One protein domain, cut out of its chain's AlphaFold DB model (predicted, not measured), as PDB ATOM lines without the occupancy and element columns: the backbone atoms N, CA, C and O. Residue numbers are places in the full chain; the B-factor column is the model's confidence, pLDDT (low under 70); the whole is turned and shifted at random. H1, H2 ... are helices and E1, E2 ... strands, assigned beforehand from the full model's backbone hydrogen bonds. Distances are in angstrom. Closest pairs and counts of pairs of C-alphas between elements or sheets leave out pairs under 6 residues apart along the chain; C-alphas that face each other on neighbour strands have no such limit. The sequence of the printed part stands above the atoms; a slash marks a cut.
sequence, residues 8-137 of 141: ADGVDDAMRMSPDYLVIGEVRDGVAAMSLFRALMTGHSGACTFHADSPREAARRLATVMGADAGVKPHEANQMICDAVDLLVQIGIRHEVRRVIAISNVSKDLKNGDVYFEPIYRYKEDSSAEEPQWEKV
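What this domain is: This is residues 8 to 137 of the 141 residues of the protein "Flp pilus assembly complex ATPase component TadA" of Caldisericales bacterium (UniProt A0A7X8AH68). Four helices and a small parallel ribbon, E1 beside E2, make a body at one end, and a slab of four antiparallel strands, E3 to E6, reaches away from it along the longest axis. In the body, H2 has H1 beside it and H3 and H4 crossing it, while H3 and H4 only graze the slab. The printed part has 130 residues with four named helices and six named strands, in the order H1 E1 H2 E2 H3 H4 E3 E4 E5 E6; the class is mixed, helices and strands. The whole is compact, with a radius of gyration of the C-alphas of 15.8 A and spans of 46 by 35 by 23 A.

How they stand to each other: Start with H1, residues 8 to 17, which touches H2, residues 30 to 41, at a shallow tilt of 24 degrees, the same way; their closest C-alphas, Ala 8 and Ala 32, are 4.4 A apart. E1, residues 21 to 26, is parallel to E2, residues 45 to 49; look for N 22 and O 45 at 2.8 A. E1, H2 and E2 form a strand-helix-strand unit, two parallel neighbour strands with a helix between, and its crossover is right-handed. H3, residues 55 to 70, touches H2, residues 30 to 34 of it alone, at a steep tilt of 68 degrees, only just short of about perpendicular; the closest C-alphas are Gly 30 and Met 66, 3.7 A. H4, residues 74 to 84, touches H3 at a steep tilt of 65 degrees, closest at the C-alphas of Ala 63 and Ala 77, 5.0 A. E3, residues 87 to 94, E4, residues 97 to 106, E5, residues 117 to 123, and E6, residues 134 to 136, form a meander, each strand the antiparallel neighbour of the one before. Within hydrogen-bond range are N 90 and O 102 at 2.8 A for E3 and E4, N 105 and O 118 at 2.8 A for E4 and E5, and N 135 and O 122 at 2.9 A for E5 and E6. Every O i to N i+4 pair is within range in H2, H3 and H4, and 4 of 6 in H1.

Where its parts are: Find C-alpha 8 at (-49.580, 0.364, -61.850), where H1 begins. From C-alpha 55 at (-47.903, -7.039, -40.015), H3 runs 21.6 A. E3 is 21.5 A long and E4 26.0 A; E6 ends at C-alpha 136, (-42.681, -22.832, -35.002).

The domain as a whole: The farthest C-alphas, Arg 16 and Asp 126, are 48.6 A apart. The printed part has no cut, and no link is long. No printed residue is under 70 in pLDDT.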
ATOM      1  N   ALA A   8     -48.260   0.861 -61.471       96.94
ATOM      2  CA  ALA A   8     -49.580   0.364 -61.850       96.94
ATOM      3  C   ALA A   8     -49.681   0.103 -63.361       96.94
ATOM      4  O   ALA A   8     -50.167  -0.954 -63.750       96.94
ATOM      5  N   ASP A   9     -49.147   1.004 -64.200       96.94
ATOM      6  CA  ASP A   9     -49.094   0.778 -65.653       96.94
ATOM      7  C   ASP A   9     -48.283  -0.496 -65.976       96.94
ATOM      8  O   ASP A   9     -48.705  -1.314 -66.789       96.94
ATOM      9  N   GLY A  10     -47.166  -0.716 -65.271       97.06
ATOM     10  CA  GLY A  10     -46.343  -1.926 -65.395       97.06
ATOM     11  C   GLY A  10     -47.054  -3.221 -65.018       97.06
ATOM     12  O   GLY A  10     -46.907  -4.226 -65.715       97.06
ATOM     13  N   VAL A  11     -47.831  -3.211 -63.935       97.06
ATOM     14  CA  VAL A  11     -48.643  -4.370 -63.537       97.06
ATOM     15  C   VAL A  11     -49.723  -4.640 -64.585       97.06
ATOM     16  O   VAL A  11     -49.850  -5.774 -65.047       97.06
ATOM     17  N   ASP A  12     -50.455  -3.610 -65.008       95.25
ATOM     18  CA  ASP A  12     -51.544  -3.738 -65.980       95.25
ATOM     19  C   ASP A  12     -51.043  -4.233 -67.353       95.25
ATOM     20  O   ASP A  12     -51.701  -5.054 -68.002       95.25
ATOM     21  N   ASP A  13     -49.866  -3.781 -67.791       96.69
ATOM     22  CA  ASP A  13     -49.217  -4.261 -69.013       96.69
ATOM     23  C   ASP A  13     -48.744  -5.713 -68.869       96.69
ATOM     24  O   ASP A  13     -48.997  -6.534 -69.755       96.69
ATOM     25  N   ALA A  14     -48.110  -6.062 -67.742       96.69
ATOM     26  CA  ALA A  14     -47.648  -7.422 -67.479       96.69
ATOM     27  C   ALA A  14     -48.806  -8.426 -67.516       96.69
ATOM     28  O   ALA A  14     -48.659  -9.504 -68.081       96.69
ATOM     29  N   MET A  15     -49.988  -8.056 -67.019       95.12
ATOM     30  CA  MET A  15     -51.193  -8.896 -67.056       95.12
ATOM     31  C   MET A  15     -51.662  -9.252 -68.476       95.12
ATOM     32  O   MET A  15     -52.346 -10.256 -68.670       95.12
ATOM     33  N   ARG A  16     -51.259  -8.491 -69.503       95.06
ATOM     34  CA  ARG A  16     -51.521  -8.825 -70.917       95.06
ATOM     35  C   ARG A  16     -50.558  -9.871 -71.475       95.06
ATOM     36  O   ARG A  16     -50.765 -10.355 -72.585       95.06
ATOM     37  N   MET A  17     -49.512 -10.209 -70.724       96.12
ATOM     38  CA  MET A  17     -48.479 -11.172 -71.100       96.12
ATOM     39  C   MET A  17     -48.706 -12.557 -70.475       96.12
ATOM     40  O   MET A  17     -47.889 -13.444 -70.696       96.12
ATOM     41  N   SER A  18     -49.805 -12.752 -69.732       93.50
ATOM     42  CA  SER A  18     -50.128 -13.998 -69.018       93.50
ATOM     43  C   SER A  18     -48.981 -14.494 -68.114       93.50
ATOM     44  O   SER A  18     -48.493 -15.609 -68.307       93.50
ATOM     45  N   PRO A  19     -48.505 -13.673 -67.160       95.50
ATOM     46  CA  PRO A  19     -47.342 -14.010 -66.354       95.50
ATOM     47  C   PRO A  19     -47.679 -15.104 -65.333       95.50
ATOM     48  O   PRO A  19     -48.713 -15.037 -64.677       95.50
ATOM     49  N   ASP A  20     -46.775 -16.064 -65.124       94.06
ATOM     50  CA  ASP A  20     -46.934 -17.044 -64.037       94.06
ATOM     51  C   ASP A  20     -46.758 -16.387 -62.655       94.06
ATOM     52  O   ASP A  20     -47.463 -16.710 -61.698       94.06
ATOM     53  N   TYR A  21     -45.815 -15.439 -62.560       96.06
ATOM     54  CA  TYR A  21     -45.482 -14.718 -61.332       96.06
ATOM     55  C   TYR A  21     -45.296 -13.217 -61.570       96.06
ATOM     56  O   TYR A  21     -44.521 -12.801 -62.432       96.06
ATOM     57  N   LEU A  22     -45.929 -12.402 -60.727       96.44
ATOM     58  CA  LEU A  22     -45.702 -10.961 -60.624       96.44
ATOM     59  C   LEU A  22     -44.794 -10.656 -59.430       96.44
ATOM     60  O   LEU A  22     -45.210 -10.747 -58.275       96.44
ATOM     61  N   VAL A  23     -43.545 -10.274 -59.698       97.00
ATOM     62  CA  VAL A  23     -42.594  -9.864 -58.654       97.00
ATOM     63  C   VAL A  23     -42.415  -8.357 -58.702       97.00
ATOM     64  O   VAL A  23     -41.795  -7.812 -59.613       97.00
ATOM     65  N   ILE A  24     -42.957  -7.685 -57.695       97.31
ATOM     66  CA  ILE A  24     -42.923  -6.235 -57.572       97.31
ATOM     67  C   ILE A  24     -41.884  -5.849 -56.527       97.31
ATOM     68  O   ILE A  24     -41.906  -6.355 -55.412       97.31
ATOM     69  N   GLY A  25     -40.971  -4.942 -56.878       96.75
ATOM     70  CA  GLY A  25     -39.898  -4.520 -55.977       96.75
ATOM     71  C   GLY A  25     -40.441  -3.982 -54.656       96.75
ATOM     72  O   GLY A  25     -40.340  -4.646 -53.631       96.75
ATOM     73  N   GLU A  26     -41.050  -2.799 -54.681       97.25
ATOM     74  CA  GLU A  26     -41.666  -2.173 -53.511       97.25
ATOM     75  C   GLU A  26     -42.934  -1.431 -53.931       97.25
ATOM     76  O   GLU A  26     -42.899  -0.621 -54.860       97.25
ATOM     77  N   VAL A  27     -44.043  -1.686 -53.240       97.56
ATOM     78  CA  VAL A  27     -45.277  -0.915 -53.418       97.56
ATOM     79  C   VAL A  27     -45.228   0.304 -52.502       97.56
ATOM     80  O   VAL A  27     -45.024   0.169 -51.297       97.56
ATOM     81  N   ARG A  28     -45.401   1.500 -53.072       95.50
ATOM     82  CA  ARG A  28     -45.255   2.777 -52.348       95.50
ATOM     83  C   ARG A  28     -46.515   3.639 -52.330       95.50
ATOM     84  O   ARG A  28     -46.625   4.504 -51.468       95.50
ATOM     85  N   ASP A  29     -47.441   3.394 -53.248       97.00
ATOM     86  CA  ASP A  29     -48.681   4.150 -53.410       97.00
ATOM     87  C   ASP A  29     -49.892   3.214 -53.536       97.00
ATOM     88  O   ASP A  29     -49.773   2.019 -53.836       97.00
ATOM     89  N   GLY A  30     -51.073   3.767 -53.269       97.38
ATOM     90  CA  GLY A  30     -52.327   3.024 -53.256       97.38
ATOM     91  C   GLY A  30     -52.811   2.555 -54.627       97.38
ATOM     92  O   GLY A  30     -53.505   1.541 -54.702       97.38
ATOM     93  N   VAL A  31     -52.440   3.242 -55.711       97.69
ATOM     94  CA  VAL A  31     -52.853   2.865 -57.074       97.69
ATOM     95  C   VAL A  31     -52.110   1.604 -57.513       97.69
ATOM     96  O   VAL A  31     -52.738   0.656 -57.990       97.69
ATOM     97  N   ALA A  32     -50.798   1.545 -57.274       97.62
ATOM     98  CA  ALA A  32     -49.984   0.360 -57.513       97.62
ATOM     99  C   ALA A  32     -50.401  -0.816 -56.617       97.62
ATOM    100  O   ALA A  32     -50.504  -1.940 -57.106       97.62
ATOM    101  N   ALA A  33     -50.705  -0.563 -55.335       97.88
ATOM    102  CA  ALA A  33     -51.229  -1.589 -54.429       97.88
ATOM    103  C   ALA A  33     -52.537  -2.197 -54.958       97.88
ATOM    104  O   ALA A  33     -52.683  -3.416 -55.018       97.88
ATOM    105  N   MET A  34     -53.473  -1.348 -55.396       97.50
ATOM    106  CA  MET A  34     -54.760  -1.782 -55.933       97.50
ATOM    107  C   MET A  34     -54.610  -2.583 -57.234       97.50
ATOM    108  O   MET A  34     -55.289  -3.598 -57.389       97.50
ATOM    109  N   SER A  35     -53.750  -2.143 -58.163       97.00
ATOM    110  CA  SER A  35     -53.485  -2.877 -59.412       97.00
ATOM    111  C   SER A  35     -52.862  -4.250 -59.118       97.00
ATOM    112  O   SER A  35     -53.388  -5.268 -59.572       97.00
ATOM    113  N   LEU A  36     -51.845  -4.310 -58.247       97.69
ATOM    114  CA  LEU A  36     -51.232  -5.572 -57.825       97.69
ATOM    115  C   LEU A  36     -52.246  -6.510 -57.158       97.69
ATOM    116  O   LEU A  36     -52.347  -7.667 -57.549       97.69
ATOM    117  N   PHE A  37     -53.024  -6.043 -56.179       97.38
ATOM    118  CA  PHE A  37     -53.971  -6.912 -55.471       97.38
ATOM    119  C   PHE A  37     -55.059  -7.457 -56.394       97.38
ATOM    120  O   PHE A  37     -55.394  -8.635 -56.308       97.38
ATOM    121  N   ARG A  38     -55.552  -6.653 -57.344       95.81
ATOM    122  CA  ARG A  38     -56.478  -7.146 -58.374       95.81
ATOM    123  C   ARG A  38     -55.846  -8.227 -59.242       95.81
ATOM    124  O   ARG A  38     -56.504  -9.226 -59.512       95.81
ATOM    125  N   ALA A  39     -54.590  -8.054 -59.650       96.31
ATOM    126  CA  ALA A  39     -53.875  -9.077 -60.401       96.31
ATOM    127  C   ALA A  39     -53.783 -10.392 -59.604       96.31
ATOM    128  O   ALA A  39     -54.192 -11.440 -60.107       96.31
ATOM    129  N   LEU A  40     -53.365 -10.324 -58.336       96.69
ATOM    130  CA  LEU A  40     -53.220 -11.497 -57.466       96.69
ATOM    131  C   LEU A  40     -54.550 -12.233 -57.222       96.69
ATOM    132  O   LEU A  40     -54.608 -13.458 -57.277       96.69
ATOM    133  N   MET A  41     -55.656 -11.498 -57.071       94.62
ATOM    134  CA  MET A  41     -57.000 -12.075 -56.908       94.62
ATOM    135  C   MET A  41     -57.535 -12.779 -58.170       94.62
ATOM    136  O   MET A  41     -58.517 -13.514 -58.093       94.62
ATOM    137  N   THR A  42     -56.918 -12.571 -59.340       91.31
ATOM    138  CA  THR A  42     -57.344 -13.180 -60.618       91.31
ATOM    139  C   THR A  42     -56.548 -14.432 -60.994       91.31
ATOM    140  O   THR A  42     -56.525 -14.825 -62.158       91.31
ATOM    141  N   GLY A  43     -55.902 -15.073 -60.016       84.50
ATOM    142  CA  GLY A  43     -55.184 -16.338 -60.206       84.50
ATOM    143  C   GLY A  43     -53.720 -16.187 -60.620       84.50
ATOM    144  O   GLY A  43     -53.100 -17.177 -61.002       84.50
ATOM    145  N   HIS A  44     -53.159 -14.978 -60.527       94.31
ATOM    146  CA  HIS A  44     -51.740 -14.731 -60.779       94.31
ATOM    147  C   HIS A  44     -50.980 -14.797 -59.459       94.31
ATOM    148  O   HIS A  44     -51.328 -14.113 -58.500       94.31
ATOM    149  N   SER A  45     -49.931 -15.612 -59.395       95.75
ATOM    150  CA  SER A  45     -49.080 -15.658 -58.206       95.75
ATOM    151  C   SER A  45     -48.146 -14.452 -58.178       95.75
ATOM    152  O   SER A  45     -47.832 -13.864 -59.213       95.75
ATOM    153  N   GLY A  46     -47.648 -14.071 -57.006       96.25
ATOM    154  CA  GLY A  46     -46.706 -12.965 -56.941       96.25
ATOM    155  C   GLY A  46     -46.179 -12.659 -55.552       96.25
ATOM    156  O   GLY A  46     -46.533 -13.300 -54.567       96.25
ATOM    157  N   ALA A  47     -45.295 -11.671 -55.499       97.62
ATOM    158  CA  ALA A  47     -44.713 -11.167 -54.268       97.62
ATOM    159  C   ALA A  47     -44.396  -9.679 -54.415       97.62
ATOM    160  O   ALA A  47     -44.066  -9.201 -55.503       97.62
ATOM    161  N   CYS A  48     -44.445  -8.953 -53.301       98.00
ATOM    162  CA  CYS A  48     -43.938  -7.593 -53.237       98.00
ATOM    163  C   CYS A  48     -43.268  -7.303 -51.898       98.00
ATOM    164  O   CYS A  48     -43.461  -8.042 -50.930       98.00
ATOM    165  N   THR A  49     -42.494  -6.219 -51.833       98.12
ATOM    166  CA  THR A  49     -42.102  -5.638 -50.545       98.12
ATOM    167  C   THR A  49     -42.946  -4.411 -50.220       98.12
ATOM    168  O   THR A  49     -43.434  -3.704 -51.105       98.12
ATOM    169  N   PHE A  50     -43.130  -4.172 -48.926       97.81
ATOM    170  CA  PHE A  50     -43.828  -3.008 -48.404       97.81
ATOM    171  C   PHE A  50     -43.195  -2.606 -47.075       97.81
ATOM    172  O   PHE A  50     -42.881  -3.460 -46.241       97.81
ATOM    173  N   HIS A  51     -42.996  -1.308 -46.868       96.62
ATOM    174  CA  HIS A  51     -42.314  -0.809 -45.683       96.62
ATOM    175  C   HIS A  51     -43.270  -0.615 -44.491       96.62
ATOM    176  O   HIS A  51     -44.105   0.298 -44.469       96.62
ATOM    177  N   ALA A  52     -43.105  -1.447 -43.462       96.38
ATOM    178  CA  ALA A  52     -43.823  -1.356 -42.192       96.38
ATOM    179  C   ALA A  52     -43.052  -2.043 -41.055       96.38
ATOM    180  O   ALA A  52     -42.282  -2.973 -41.298       96.38
ATOM    181  N   ASP A  53     -43.316  -1.637 -39.813       94.31
ATOM    182  CA  ASP A  53     -42.635  -2.164 -38.626       94.31
ATOM    183  C   ASP A  53     -43.316  -3.419 -38.062       94.31
ATOM    184  O   ASP A  53     -42.749  -4.132 -37.232       94.31
ATOM    185  N   SER A  54     -44.541  -3.721 -38.502       95.44
ATOM    186  CA  SER A  54     -45.279  -4.926 -38.108       95.44
ATOM    187  C   SER A  54     -46.331  -5.332 -39.151       95.44
ATOM    188  O   SER A  54     -46.757  -4.488 -39.941       95.44
ATOM    189  N   PRO A  55     -46.834  -6.583 -39.122       96.38
ATOM    190  CA  PRO A  55     -47.903  -7.039 -40.015       96.38
ATOM    191  C   PRO A  55     -49.170  -6.175 -39.920       96.38
ATOM    192  O   PRO A  55     -49.735  -5.754 -40.928       96.38
ATOM    193  N   ARG A  56     -49.581  -5.834 -38.690       96.06
ATOM    194  CA  ARG A  56     -50.748  -4.973 -38.439       96.06
ATOM    195  C   ARG A  56     -50.541  -3.572 -39.003       96.06
ATOM    196  O   ARG A  56     -51.462  -2.990 -39.568       96.06
ATOM    197  N   GLU A  57     -49.342  -3.023 -38.840       97.12
ATOM    198  CA  GLU A  57     -49.034  -1.716 -39.402       97.12
ATOM    199  C   GLU A  57     -49.001  -1.751 -40.934       97.12
ATOM    200  O   GLU A  57     -49.515  -0.821 -41.551       97.12
ATOM    201  N   ALA A  58     -48.477  -2.821 -41.540       97.62
ATOM    202  CA  ALA A  58     -48.481  -3.005 -42.989       97.62
ATOM    203  C   ALA A  58     -49.906  -2.925 -43.546       97.62
ATOM    204  O   ALA A  58     -50.165  -2.100 -44.419       97.62
ATOM    205  N   ALA A  59     -50.845  -3.688 -42.973       97.88
ATOM    206  CA  ALA A  59     -52.250  -3.641 -43.380       97.88
ATOM    207  C   ALA A  59     -52.860  -2.242 -43.215       97.88
ATOM    208  O   ALA A  59     -53.475  -1.718 -44.142       97.88
ATOM    209  N   ARG A  60     -52.633  -1.587 -42.067       97.50
ATOM    210  CA  ARG A  60     -53.145  -0.230 -41.813       97.50
ATOM    211  C   ARG A  60     -52.596   0.790 -42.812       97.50
ATOM    212  O   ARG A  60     -53.347   1.635 -43.297       97.50
ATOM    213  N   ARG A  61     -51.289   0.748 -43.097       97.62
ATOM    214  CA  ARG A  61     -50.630   1.661 -44.042       97.62
ATOM    215  C   ARG A  61     -51.121   1.415 -45.464       97.62
ATOM    216  O   ARG A  61     -51.493   2.387 -46.109       97.62
ATOM    217  N   LEU A  62     -51.210   0.158 -45.905       97.88
ATOM    218  CA  LEU A  62     -51.786  -0.218 -47.201       97.88
ATOM    219  C   LEU A  62     -53.217   0.307 -47.354       97.88
ATOM    220  O   LEU A  62     -53.500   1.022 -48.310       97.88
ATOM    221  N   ALA A  63     -54.091   0.055 -46.376       98.00
ATOM    222  CA  ALA A  63     -55.459   0.569 -46.404       98.00
ATOM    223  C   ALA A  63     -55.509   2.106 -46.446       98.00
ATOM    224  O   ALA A  63     -56.336   2.685 -47.148       98.00
ATOM    225  N   THR A  64     -54.594   2.771 -45.735       97.88
ATOM    226  CA  THR A  64     -54.489   4.237 -45.731       97.88
ATOM    227  C   THR A  64     -54.079   4.777 -47.103       97.88
ATOM    228  O   THR A  64     -54.745   5.677 -47.609       97.88
ATOM    229  N   VAL A  65     -53.020   4.237 -47.721       97.88
ATOM    230  CA  VAL A  65     -52.545   4.717 -49.033       97.88
ATOM    231  C   VAL A  65     -53.525   4.363 -50.149       97.88
ATOM    232  O   VAL A  65     -53.784   5.190 -51.013       97.88
ATOM    233  N   MET A  66     -54.172   3.193 -50.099       98.19
ATOM    234  CA  MET A  66     -55.245   2.834 -51.038       98.19
ATOM    235  C   MET A  66     -56.452   3.770 -50.921       98.19
ATOM    236  O   MET A  66     -57.047   4.141 -51.933       98.19
ATOM    237  N   GLY A  67     -56.801   4.193 -49.705       98.06
ATOM    238  CA  GLY A  67     -57.841   5.197 -49.497       98.06
ATOM    239  C   GLY A  67     -57.456   6.574 -50.028       98.06
ATOM    240  O   GLY A  67     -58.255   7.200 -50.722       98.06
ATOM    241  N   ALA A  68     -56.237   7.033 -49.738       97.94
ATOM    242  CA  ALA A  68     -55.748   8.342 -50.163       97.94
ATOM    243  C   ALA A  68     -55.556   8.448 -51.685       97.94
ATOM    244  O   ALA A  68     -56.001   9.426 -52.285       97.94
ATOM    245  N   ASP A  69     -54.938   7.442 -52.305       97.62
ATOM    246  CA  ASP A  69     -54.479   7.532 -53.695       97.62
ATOM    247  C   ASP A  69     -55.482   6.930 -54.692       97.62
ATOM    248  O   ASP A  69     -55.543   7.356 -55.844       97.62
ATOM    249  N   ALA A  70     -56.277   5.942 -54.263       96.06
ATOM    250  CA  ALA A  70     -57.210   5.206 -55.123       96.06
ATOM    251  C   ALA A  70     -58.681   5.293 -54.671       96.06
ATOM    252  O   ALA A  70     -59.557   4.725 -55.325       96.06
ATOM    253  N   GLY A  71     -58.979   6.004 -53.576       97.25
ATOM    254  CA  GLY A  71     -60.347   6.199 -53.082       97.25
ATOM    255  C   GLY A  71     -61.006   4.939 -52.507       97.25
ATOM    256  O   GLY A  71     -62.231   4.893 -52.393       97.25
ATOM    257  N   VAL A  72     -60.222   3.914 -52.162       97.88
ATOM    258  CA  VAL A  72     -60.732   2.641 -51.627       97.88
ATOM    259  C   VAL A  72     -61.165   2.818 -50.171       97.88
ATOM    260  O   VAL A  72     -60.426   3.366 -49.352       97.88
ATOM    261  N   LYS A  73     -62.360   2.344 -49.801       98.00
ATOM    262  CA  LYS A  73     -62.806   2.452 -48.403       98.00
ATOM    263  C   LYS A  73     -61.986   1.521 -47.501       98.00
ATOM    264  O   LYS A  73     -61.635   0.429 -47.939       98.00
ATOM    265  N   PRO A  74     -61.762   1.858 -46.216       96.44
ATOM    266  CA  PRO A  74     -60.931   1.040 -45.325       96.44
ATOM    267  C   PRO A  74     -61.349  -0.434 -45.240       96.44
ATOM    268  O   PRO A  74     -60.499  -1.318 -45.280       96.44
ATOM    269  N   HIS A  75     -62.656  -0.705 -45.175       97.62
ATOM    270  CA  HIS A  75     -63.176  -2.074 -45.158       97.62
ATOM    271  C   HIS A  75     -62.858  -2.837 -46.454       97.62
ATOM    272  O   HIS A  75     -62.400  -3.972 -46.396       97.62
ATOM    273  N   GLU A  76     -63.051  -2.196 -47.611       98.19
ATOM    274  CA  GLU A  76     -62.754  -2.779 -48.924       98.19
ATOM    275  C   GLU A  76     -61.250  -3.031 -49.079       98.19
ATOM    276  O   GLU A  76     -60.855  -4.097 -49.534       98.19
ATOM    277  N   ALA A  77     -60.399  -2.101 -48.634       98.25
ATOM    278  CA  ALA A  77     -58.950  -2.273 -48.678       98.25
ATOM    279  C   ALA A  77     -58.480  -3.433 -47.789       98.25
ATOM    280  O   ALA A  77     -57.670  -4.249 -48.224       98.25
ATOM    281  N   ASN A  78     -59.017  -3.547 -46.571       98.31
ATOM    282  CA  ASN A  78     -58.724  -4.674 -45.689       98.31
ATOM    283  C   ASN A  78     -59.166  -6.007 -46.312       98.31
ATOM    284  O   ASN A  78     -58.403  -6.969 -46.260       98.31
ATOM    285  N   GLN A  79     -60.343  -6.056 -46.943       98.19
ATOM    286  CA  GLN A  79     -60.793  -7.259 -47.646       98.19
ATOM    287  C   GLN A  79     -59.873  -7.601 -48.827       98.19
ATOM    288  O   GLN A  79     -59.457  -8.747 -48.955       98.19
ATOM    289  N   MET A  80     -59.465  -6.612 -49.632       98.12
ATOM    290  CA  MET A  80     -58.515  -6.832 -50.731       98.12
ATOM    291  C   MET A  80     -57.177  -7.395 -50.237       98.12
ATOM    292  O   MET A  80     -56.602  -8.246 -50.905       98.12
ATOM    293  N   ILE A  81     -56.685  -6.959 -49.071       98.25
ATOM    294  CA  ILE A  81     -55.466  -7.518 -48.464       98.25
ATOM    295  C   ILE A  81     -55.671  -8.992 -48.093       98.25
ATOM    296  O   ILE A  81     -54.814  -9.813 -48.410       98.25
ATOM    297  N   CYS A  82     -56.785  -9.331 -47.439       97.88
ATOM    298  CA  CYS A  82     -57.119 -10.711 -47.071       97.88
ATOM    299  C   CYS A  82     -57.223 -11.630 -48.294       97.88
ATOM    300  O   CYS A  82     -56.712 -12.751 -48.278       97.88
ATOM    301  N   ASP A  83     -57.844 -11.146 -49.366       97.38
ATOM    302  CA  ASP A  83     -58.057 -11.933 -50.578       97.38
ATOM    303  C   ASP A  83     -56.752 -12.111 -51.369       97.38
ATOM    304  O   ASP A  83     -56.445 -13.220 -51.804       97.38
ATOM    305  N   ALA A  84     -55.968 -11.038 -51.526       97.19
ATOM    306  CA  ALA A  84     -54.786 -11.009 -52.388       97.19
ATOM    307  C   ALA A  84     -53.504 -11.553 -51.741       97.19
ATOM    308  O   ALA A  84     -52.568 -11.902 -52.459       97.19
ATOM    309  N   VAL A  85     -53.415 -11.569 -50.408       97.19
ATOM    310  CA  VAL A  85     -52.191 -11.947 -49.689       97.19
ATOM    311  C   VAL A  85     -52.427 -13.236 -48.912       97.19
ATOM    312  O   VAL A  85     -53.385 -13.352 -48.154       97.19
ATOM    313  N   ASP A  86     -51.532 -14.207 -49.084       96.88
ATOM    314  CA  ASP A  86     -51.558 -15.472 -48.335       96.88
ATOM    315  C   ASP A  86     -50.577 -15.453 -47.160       96.88
ATOM    316  O   ASP A  86     -50.888 -15.888 -46.052       96.88
ATOM    317  N   LEU A  87     -49.383 -14.903 -47.389       97.62
ATOM    318  CA  LEU A  87     -48.273 -14.919 -46.445       97.62
ATOM    319  C   LEU A  87     -47.649 -13.539 -46.287       97.62
ATOM    320  O   LEU A  87     -47.418 -12.821 -47.257       97.62
ATOM    321  N   LEU A  88     -47.284 -13.216 -45.050       98.19
ATOM    322  CA  LEU A  88     -46.489 -12.045 -44.715       98.19
ATOM    323  C   LEU A  88     -45.201 -12.475 -44.013       98.19
ATOM    324  O   LEU A  88     -45.228 -13.118 -42.961       98.19
ATOM    325  N   VAL A  89     -44.067 -12.071 -44.587       98.38
ATOM    326  CA  VAL A  89     -42.729 -12.269 -44.019       98.38
ATOM    327  C   VAL A  89     -42.213 -10.931 -43.507       98.38
ATOM    328  O   VAL A  89     -41.912 -10.024 -44.280       98.38
ATOM    329  N   GLN A  90     -42.102 -10.799 -42.189       98.19
ATOM    330  CA  GLN A  90     -41.564  -9.599 -41.564       98.19
ATOM    331  C   GLN A  90     -40.043  -9.700 -41.483       98.19
ATOM    332  O   GLN A  90     -39.506 -10.606 -40.843       98.19
ATOM    333  N   ILE A  91     -39.344  -8.733 -42.072       97.69
ATOM    334  CA  ILE A  91     -37.891  -8.587 -41.960       97.69
ATOM    335  C   ILE A  91     -37.590  -7.442 -40.994       97.69
ATOM    336  O   ILE A  91     -38.208  -6.385 -41.056       97.69
ATOM    337  N   GLY A  92     -36.619  -7.646 -40.110       96.00
ATOM    338  CA  GLY A  92     -36.164  -6.646 -39.153       96.00
ATOM    339  C   GLY A  92     -34.689  -6.824 -38.830       96.00
ATOM    340  O   GLY A  92     -34.024  -7.713 -39.360       96.00
ATOM    341  N   ILE A  93     -34.161  -5.960 -37.968       95.31
ATOM    342  CA  ILE A  93     -32.773  -6.035 -37.507       95.31
ATOM    343  C   ILE A  93     -32.750  -6.701 -36.126       95.31
ATOM    344  O   ILE A  93     -33.533  -6.348 -35.239       95.31
ATOM    345  N   ARG A  94     -31.867  -7.687 -35.953       95.81
ATOM    346  CA  ARG A  94     -31.530  -8.328 -34.675       95.81
ATOM    347  C   ARG A  94     -30.025  -8.521 -34.628       95.81
ATOM    348  O   ARG A  94     -29.452  -8.988 -35.608       95.81
ATOM    349  N   HIS A  95     -29.405  -8.142 -33.511       95.25
ATOM    350  CA  HIS A  95     -27.947  -8.195 -33.350       95.25
ATOM    351  C   HIS A  95     -27.205  -7.557 -34.540       95.25
ATOM    352  O   HIS A  95     -26.321  -8.170 -35.121       95.25
ATOM    353  N   GLU A  96     -27.653  -6.367 -34.963       95.25
ATOM    354  CA  GLU A  96     -27.125  -5.596 -36.112       95.25
ATOM    355  C   GLU A  96     -27.226  -6.267 -37.496       95.25
ATOM    356  O   GLU A  96     -26.788  -5.706 -38.499       95.25
ATOM    357  N   VAL A  97     -27.882  -7.426 -37.600       94.44
ATOM    358  CA  VAL A  97     -28.059  -8.148 -38.863       94.44
ATOM    359  C   VAL A  97     -29.537  -8.244 -39.234       94.44
ATOM    360  O   VAL A  97     -30.418  -8.360 -38.380       94.44
ATOM    361  N   ARG A  98     -29.840  -8.204 -40.537       95.75
ATOM    362  CA  ARG A  98     -31.197  -8.463 -41.036       95.75
ATOM    363  C   ARG A  98     -31.590  -9.916 -40.770       95.75
ATOM    364  O   ARG A  98     -30.853 -10.847 -41.110       95.75
ATOM    365  N   ARG A  99     -32.769 -10.102 -40.184       96.69
ATOM    366  CA  ARG A  99     -33.362 -11.399 -39.857       96.69
ATOM    367  C   ARG A  99     -34.847 -11.391 -40.196       96.69
ATOM    368  O   ARG A  99     -35.510 -10.357 -40.111       96.69
ATOM    369  N   VAL A 100     -35.369 -12.562 -40.547       97.50
ATOM    370  CA  VAL A 100     -36.816 -12.791 -40.561       97.50
ATOM    371  C   VAL A 100     -37.285 -12.805 -39.110       97.50
ATOM    372  O   VAL A 100     -36.822 -13.623 -38.321       97.50
ATOM    373  N   ILE A 101     -38.168 -11.879 -38.757       97.31
ATOM    374  CA  ILE A 101     -38.701 -11.726 -37.399       97.31
ATOM    375  C   ILE A 101     -39.923 -12.612 -37.209       97.31
ATOM    376  O   ILE A 101     -40.074 -13.254 -36.171       97.31
ATOM    377  N   ALA A 102     -40.785 -12.663 -38.218       97.50
ATOM    378  CA  ALA A 102     -41.982 -13.477 -38.194       97.50
ATOM    379  C   ALA A 102     -42.389 -13.882 -39.609       97.50
ATOM    380  O   ALA A 102     -42.176 -13.137 -40.567       97.50
ATOM    381  N   ILE A 103     -43.015 -15.048 -39.711       98.31
ATOM    382  CA  ILE A 103     -43.768 -15.482 -40.888       98.31
ATOM    383  C   ILE A 103     -45.185 -15.745 -40.404       98.31
ATOM    384  O   ILE A 103     -45.355 -16.493 -39.441       98.31
ATOM    385  N   SER A 104     -46.177 -15.147 -41.054       98.38
ATOM    386  CA  SER A 104     -47.586 -15.287 -40.685       98.38
ATOM    387  C   SER A 104     -48.441 -15.568 -41.913       98.38
ATOM    388  O   SER A 104     -48.227 -14.938 -42.949       98.38
ATOM    389  N   ASN A 105     -49.443 -16.435 -41.773       98.19
ATOM    390  CA  ASN A 105     -50.559 -16.463 -42.714       98.19
ATOM    391  C   ASN A 105     -51.369 -15.172 -42.564       98.19
ATOM    392  O   ASN A 105     -51.494 -14.628 -41.458       98.19
ATOM    393  N   VAL A 106     -51.945 -14.707 -43.663       98.00
ATOM    394  CA  VAL A 106     -52.974 -13.667 -43.662       98.00
ATOM    395  C   VAL A 106     -54.330 -14.365 -43.682       98.00
ATOM    396  O   VAL A 106     -54.601 -15.195 -44.545       98.00
ATOM    397  N   SER A 107     -55.175 -14.078 -42.694       96.94
ATOM    398  CA  SER A 107     -56.512 -14.669 -42.622       96.94
ATOM    399  C   SER A 107     -57.367 -14.186 -43.792       96.94
ATOM    400  O   SER A 107     -57.335 -12.999 -44.119       96.94
ATOM    401  N   LYS A 108     -58.149 -15.090 -44.393       95.06
ATOM    402  CA  LYS A 108     -59.098 -14.754 -45.468       95.06
ATOM    403  C   LYS A 108     -60.335 -14.006 -44.961       95.06
ATOM    404  O   LYS A 108     -60.975 -13.295 -45.728       95.06
ATOM    405  N   ASP A 109     -60.611 -14.094 -43.661       95.69
ATOM    406  CA  ASP A 109     -61.700 -13.378 -43.006       95.69
ATOM    407  C   ASP A 109     -61.181 -12.215 -42.154       95.69
ATOM    408  O   ASP A 109     -60.195 -12.325 -41.414       95.69
ATOM    409  N   LEU A 110     -61.909 -11.101 -42.184       97.69
ATOM    410  CA  LEU A 110     -61.675  -9.986 -41.271       97.69
ATOM    411  C   LEU A 110     -62.138 -10.336 -39.853       97.69
ATOM    412  O   LEU A 110     -63.226 -10.874 -39.647       97.69
ATOM    413  N   LYS A 111     -61.359  -9.932 -38.843       96.19
ATOM    414  CA  LYS A 111     -61.749 -10.036 -37.428       96.19
ATOM    415  C   LYS A 111     -62.000  -8.637 -36.878       96.19
ATOM    416  O   LYS A 111     -61.082  -7.830 -36.793       96.19
ATOM    417  N   ASN A 112     -63.251  -8.344 -36.512       94.75
ATOM    418  CA  ASN A 112     -63.701  -7.011 -36.076       94.75
ATOM    419  C   ASN A 112     -63.384  -5.887 -37.088       94.75
ATOM    420  O   ASN A 112     -63.124  -4.754 -36.697       94.75
ATOM    421  N   GLY A 113     -63.402  -6.205 -38.387       94.69
ATOM    422  CA  GLY A 113     -63.092  -5.261 -39.467       94.69
ATOM    423  C   GLY A 113     -61.601  -5.106 -39.792       94.69
ATOM    424  O   GLY A 113     -61.278  -4.439 -40.774       94.69
ATOM    425  N   ASP A 114     -60.713  -5.751 -39.032       97.31
ATOM    426  CA  ASP A 114     -59.265  -5.714 -39.241       97.31
ATOM    427  C   ASP A 114     -58.737  -6.997 -39.895       97.31
ATOM    428  O   ASP A 114     -59.243  -8.099 -39.657       97.31
ATOM    429  N   VAL A 115     -57.646  -6.851 -40.652       98.38
ATOM    430  CA  VAL A 115     -56.848  -7.978 -41.148       98.38
ATOM    431  C   VAL A 115     -56.218  -8.709 -39.963       98.38
ATOM    432  O   VAL A 115     -55.561  -8.101 -39.108       98.38
ATOM    433  N   TYR A 116     -56.403 -10.025 -39.916       97.88
ATOM    434  CA  TYR A 116     -55.825 -10.878 -38.886       97.88
ATOM    435  C   TYR A 116     -54.667 -11.709 -39.435       97.88
ATOM    436  O   TYR A 116     -54.729 -12.218 -40.550       97.88
ATOM    437  N   PHE A 117     -53.622 -11.867 -38.625       97.62
ATOM    438  CA  PHE A 117     -52.411 -12.595 -38.991       97.62
ATOM    439  C   PHE A 117     -52.216 -13.779 -38.056       97.62
ATOM    440  O   PHE A 117     -52.268 -13.616 -36.834       97.62
ATOM    441  N   GLU A 118     -51.949 -14.947 -38.630       97.00
ATOM    442  CA  GLU A 118     -51.743 -16.197 -37.903       97.00
ATOM    443  C   GLU A 118     -50.266 -16.593 -37.980       97.00
ATOM    444  O   GLU A 118     -49.797 -17.024 -39.033       97.00
ATOM    445  N   PRO A 119     -49.496 -16.403 -36.893       96.12
ATOM    446  CA  PRO A 119     -48.065 -16.671 -36.893       96.12
ATOM    447  C   PRO A 119     -47.762 -18.146 -37.171       96.12
ATOM    448  O   PRO A 119     -48.347 -19.036 -36.561       96.12
ATOM    449  N   ILE A 120     -46.784 -18.388 -38.038       98.06
ATOM    450  CA  ILE A 120     -46.227 -19.707 -38.356       98.06
ATOM    451  C   ILE A 120     -44.870 -19.859 -37.674       98.06
ATOM    452  O   ILE A 120     -44.628 -20.855 -36.992       98.06
ATOM    453  N   TYR A 121     -44.012 -18.849 -37.826       98.19
ATOM    454  CA  TYR A 121     -42.687 -18.788 -37.217       98.19
ATOM    455  C   TYR A 121     -42.458 -17.442 -36.543       98.19
ATOM    456  O   TYR A 121     -42.899 -16.408 -37.051       98.19
ATOM    457  N   ARG A 122     -41.717 -17.452 -35.434       97.44
ATOM    458  CA  ARG A 122     -41.235 -16.249 -34.746       97.44
ATOM    459  C   ARG A 122     -39.764 -16.393 -34.394       97.44
ATOM    460  O   ARG A 122     -39.318 -17.475 -34.026       97.44
ATOM    461  N   TYR A 123     -39.015 -15.305 -34.520       97.75
ATOM    462  CA  TYR A 123     -37.647 -15.220 -34.026       97.75
ATOM    463  C   TYR A 123     -37.658 -15.313 -32.498       97.75
ATOM    464  O   TYR A 123     -38.423 -14.593 -31.852       97.75
ATOM    465  N   LYS A 124     -36.833 -16.187 -31.917       97.31
ATOM    466  CA  LYS A 124     -36.766 -16.302 -30.459       97.31
ATOM    467  C   LYS A 124     -35.896 -15.187 -29.883       97.31
ATOM    468  O   LYS A 124     -34.754 -15.016 -30.305       97.31
ATOM    469  N   GLU A 125     -36.407 -14.451 -28.900       91.38
ATOM    470  CA  GLU A 125     -35.681 -13.326 -28.283       91.38
ATOM    471  C   GLU A 125     -34.436 -13.769 -27.483       91.38
ATOM    472  O   GLU A 125     -33.532 -12.967 -27.272       91.38
ATOM    473  N   ASP A 126     -34.339 -15.047 -27.094       94.38
ATOM    474  CA  ASP A 126     -33.148 -15.648 -26.467       94.38
ATOM    475  C   ASP A 126     -32.054 -16.059 -27.477       94.38
ATOM    476  O   ASP A 126     -31.005 -16.561 -27.077       94.38
ATOM    477  N   SER A 127     -32.273 -15.840 -28.778       95.25
ATOM    478  CA  SER A 127     -31.281 -16.119 -29.822       95.25
ATOM    479  C   SER A 127     -30.050 -15.219 -29.703       95.25
ATOM    480  O   SER A 127     -30.168 -14.022 -29.421       95.25
ATOM    481  N   SER A 128     -28.875 -15.746 -30.052       94.06
ATOM    482  CA  SER A 128     -27.639 -14.961 -30.166       94.06
ATOM    483  C   SER A 128     -27.389 -14.501 -31.611       94.06
ATOM    484  O   SER A 128     -28.118 -14.859 -32.539       94.06
ATOM    485  N   ALA A 129     -26.360 -13.673 -31.817       90.94
ATOM    486  CA  ALA A 129     -25.951 -13.244 -33.156       90.94
ATOM    487  C   ALA A 129     -25.450 -14.418 -34.024       90.94
ATOM    488  O   ALA A 129     -25.717 -14.452 -35.230       90.94
ATOM    489  N   GLU A 130     -24.743 -15.361 -33.393       94.69
ATOM    490  CA  GLU A 130     -24.098 -16.526 -34.014       94.69
ATOM    491  C   GLU A 130     -25.059 -17.712 -34.160       94.69
ATOM    492  O   GLU A 130     -24.965 -18.472 -35.121       94.69
ATOM    493  N   GLU A 131     -26.033 -17.822 -33.254       95.75
ATOM    494  CA  GLU A 131     -27.032 -18.887 -33.225       95.75
ATOM    495  C   GLU A 131     -28.451 -18.294 -33.271       95.75
ATOM    496  O   GLU A 131     -29.151 -18.246 -32.252       95.75
ATOM    497  N   PRO A 132     -28.903 -17.805 -34.442       96.38
ATOM    498  CA  PRO A 132     -30.271 -17.341 -34.602       96.38
ATOM    499  C   PRO A 132     -31.243 -18.526 -34.565       96.38
ATOM    500  O   PRO A 132     -31.050 -19.524 -35.263       96.38
ATOM    501  N   GLN A 133     -32.312 -18.410 -33.777       97.62
ATOM    502  CA  GLN A 133     -33.316 -19.457 -33.617       97.62
ATOM    503  C   GLN A 133     -34.724 -18.938 -33.915       97.62
ATOM    504  O   GLN A 133     -35.071 -17.783 -33.657       97.62
ATOM    505  N   TRP A 134     -35.565 -19.840 -34.421       97.88
ATOM    506  CA  TRP A 134     -36.979 -19.588 -34.667       97.88
ATOM    507  C   TRP A 134     -37.825 -20.664 -34.005       97.88
ATOM    508  O   TRP A 134     -37.510 -21.850 -34.074       97.88
ATOM    509  N   GLU A 135     -38.925 -20.245 -33.395       97.62
ATOM    510  CA  GLU A 135     -39.962 -21.144 -32.907       97.62
ATOM    511  C   GLU A 135     -41.059 -21.299 -33.964       97.62
ATOM    512  O   GLU A 135     -41.523 -20.315 -34.548       97.62
ATOM    513  N   LYS A 136     -41.480 -22.543 -34.214       97.81
ATOM    514  CA  LYS A 136     -42.681 -22.832 -35.002       97.81
ATOM    515  C   LYS A 136     -43.892 -22.766 -34.075       97.81
ATOM    516  O   LYS A 136     -43.990 -23.555 -33.140       97.81
ATOM    517  N   VAL A 137     -44.810 -21.848 -34.352       97.62
ATOM    518  CA  VAL A 137     -45.999 -21.565 -33.523       97.62
ATOM    519  C   VAL A 137     -47.320 -21.821 -34.253       97.62
ATOM    520  O   VAL A 137     -48.379 -21.774 -33.634       97.62
TER     521      VAL A 137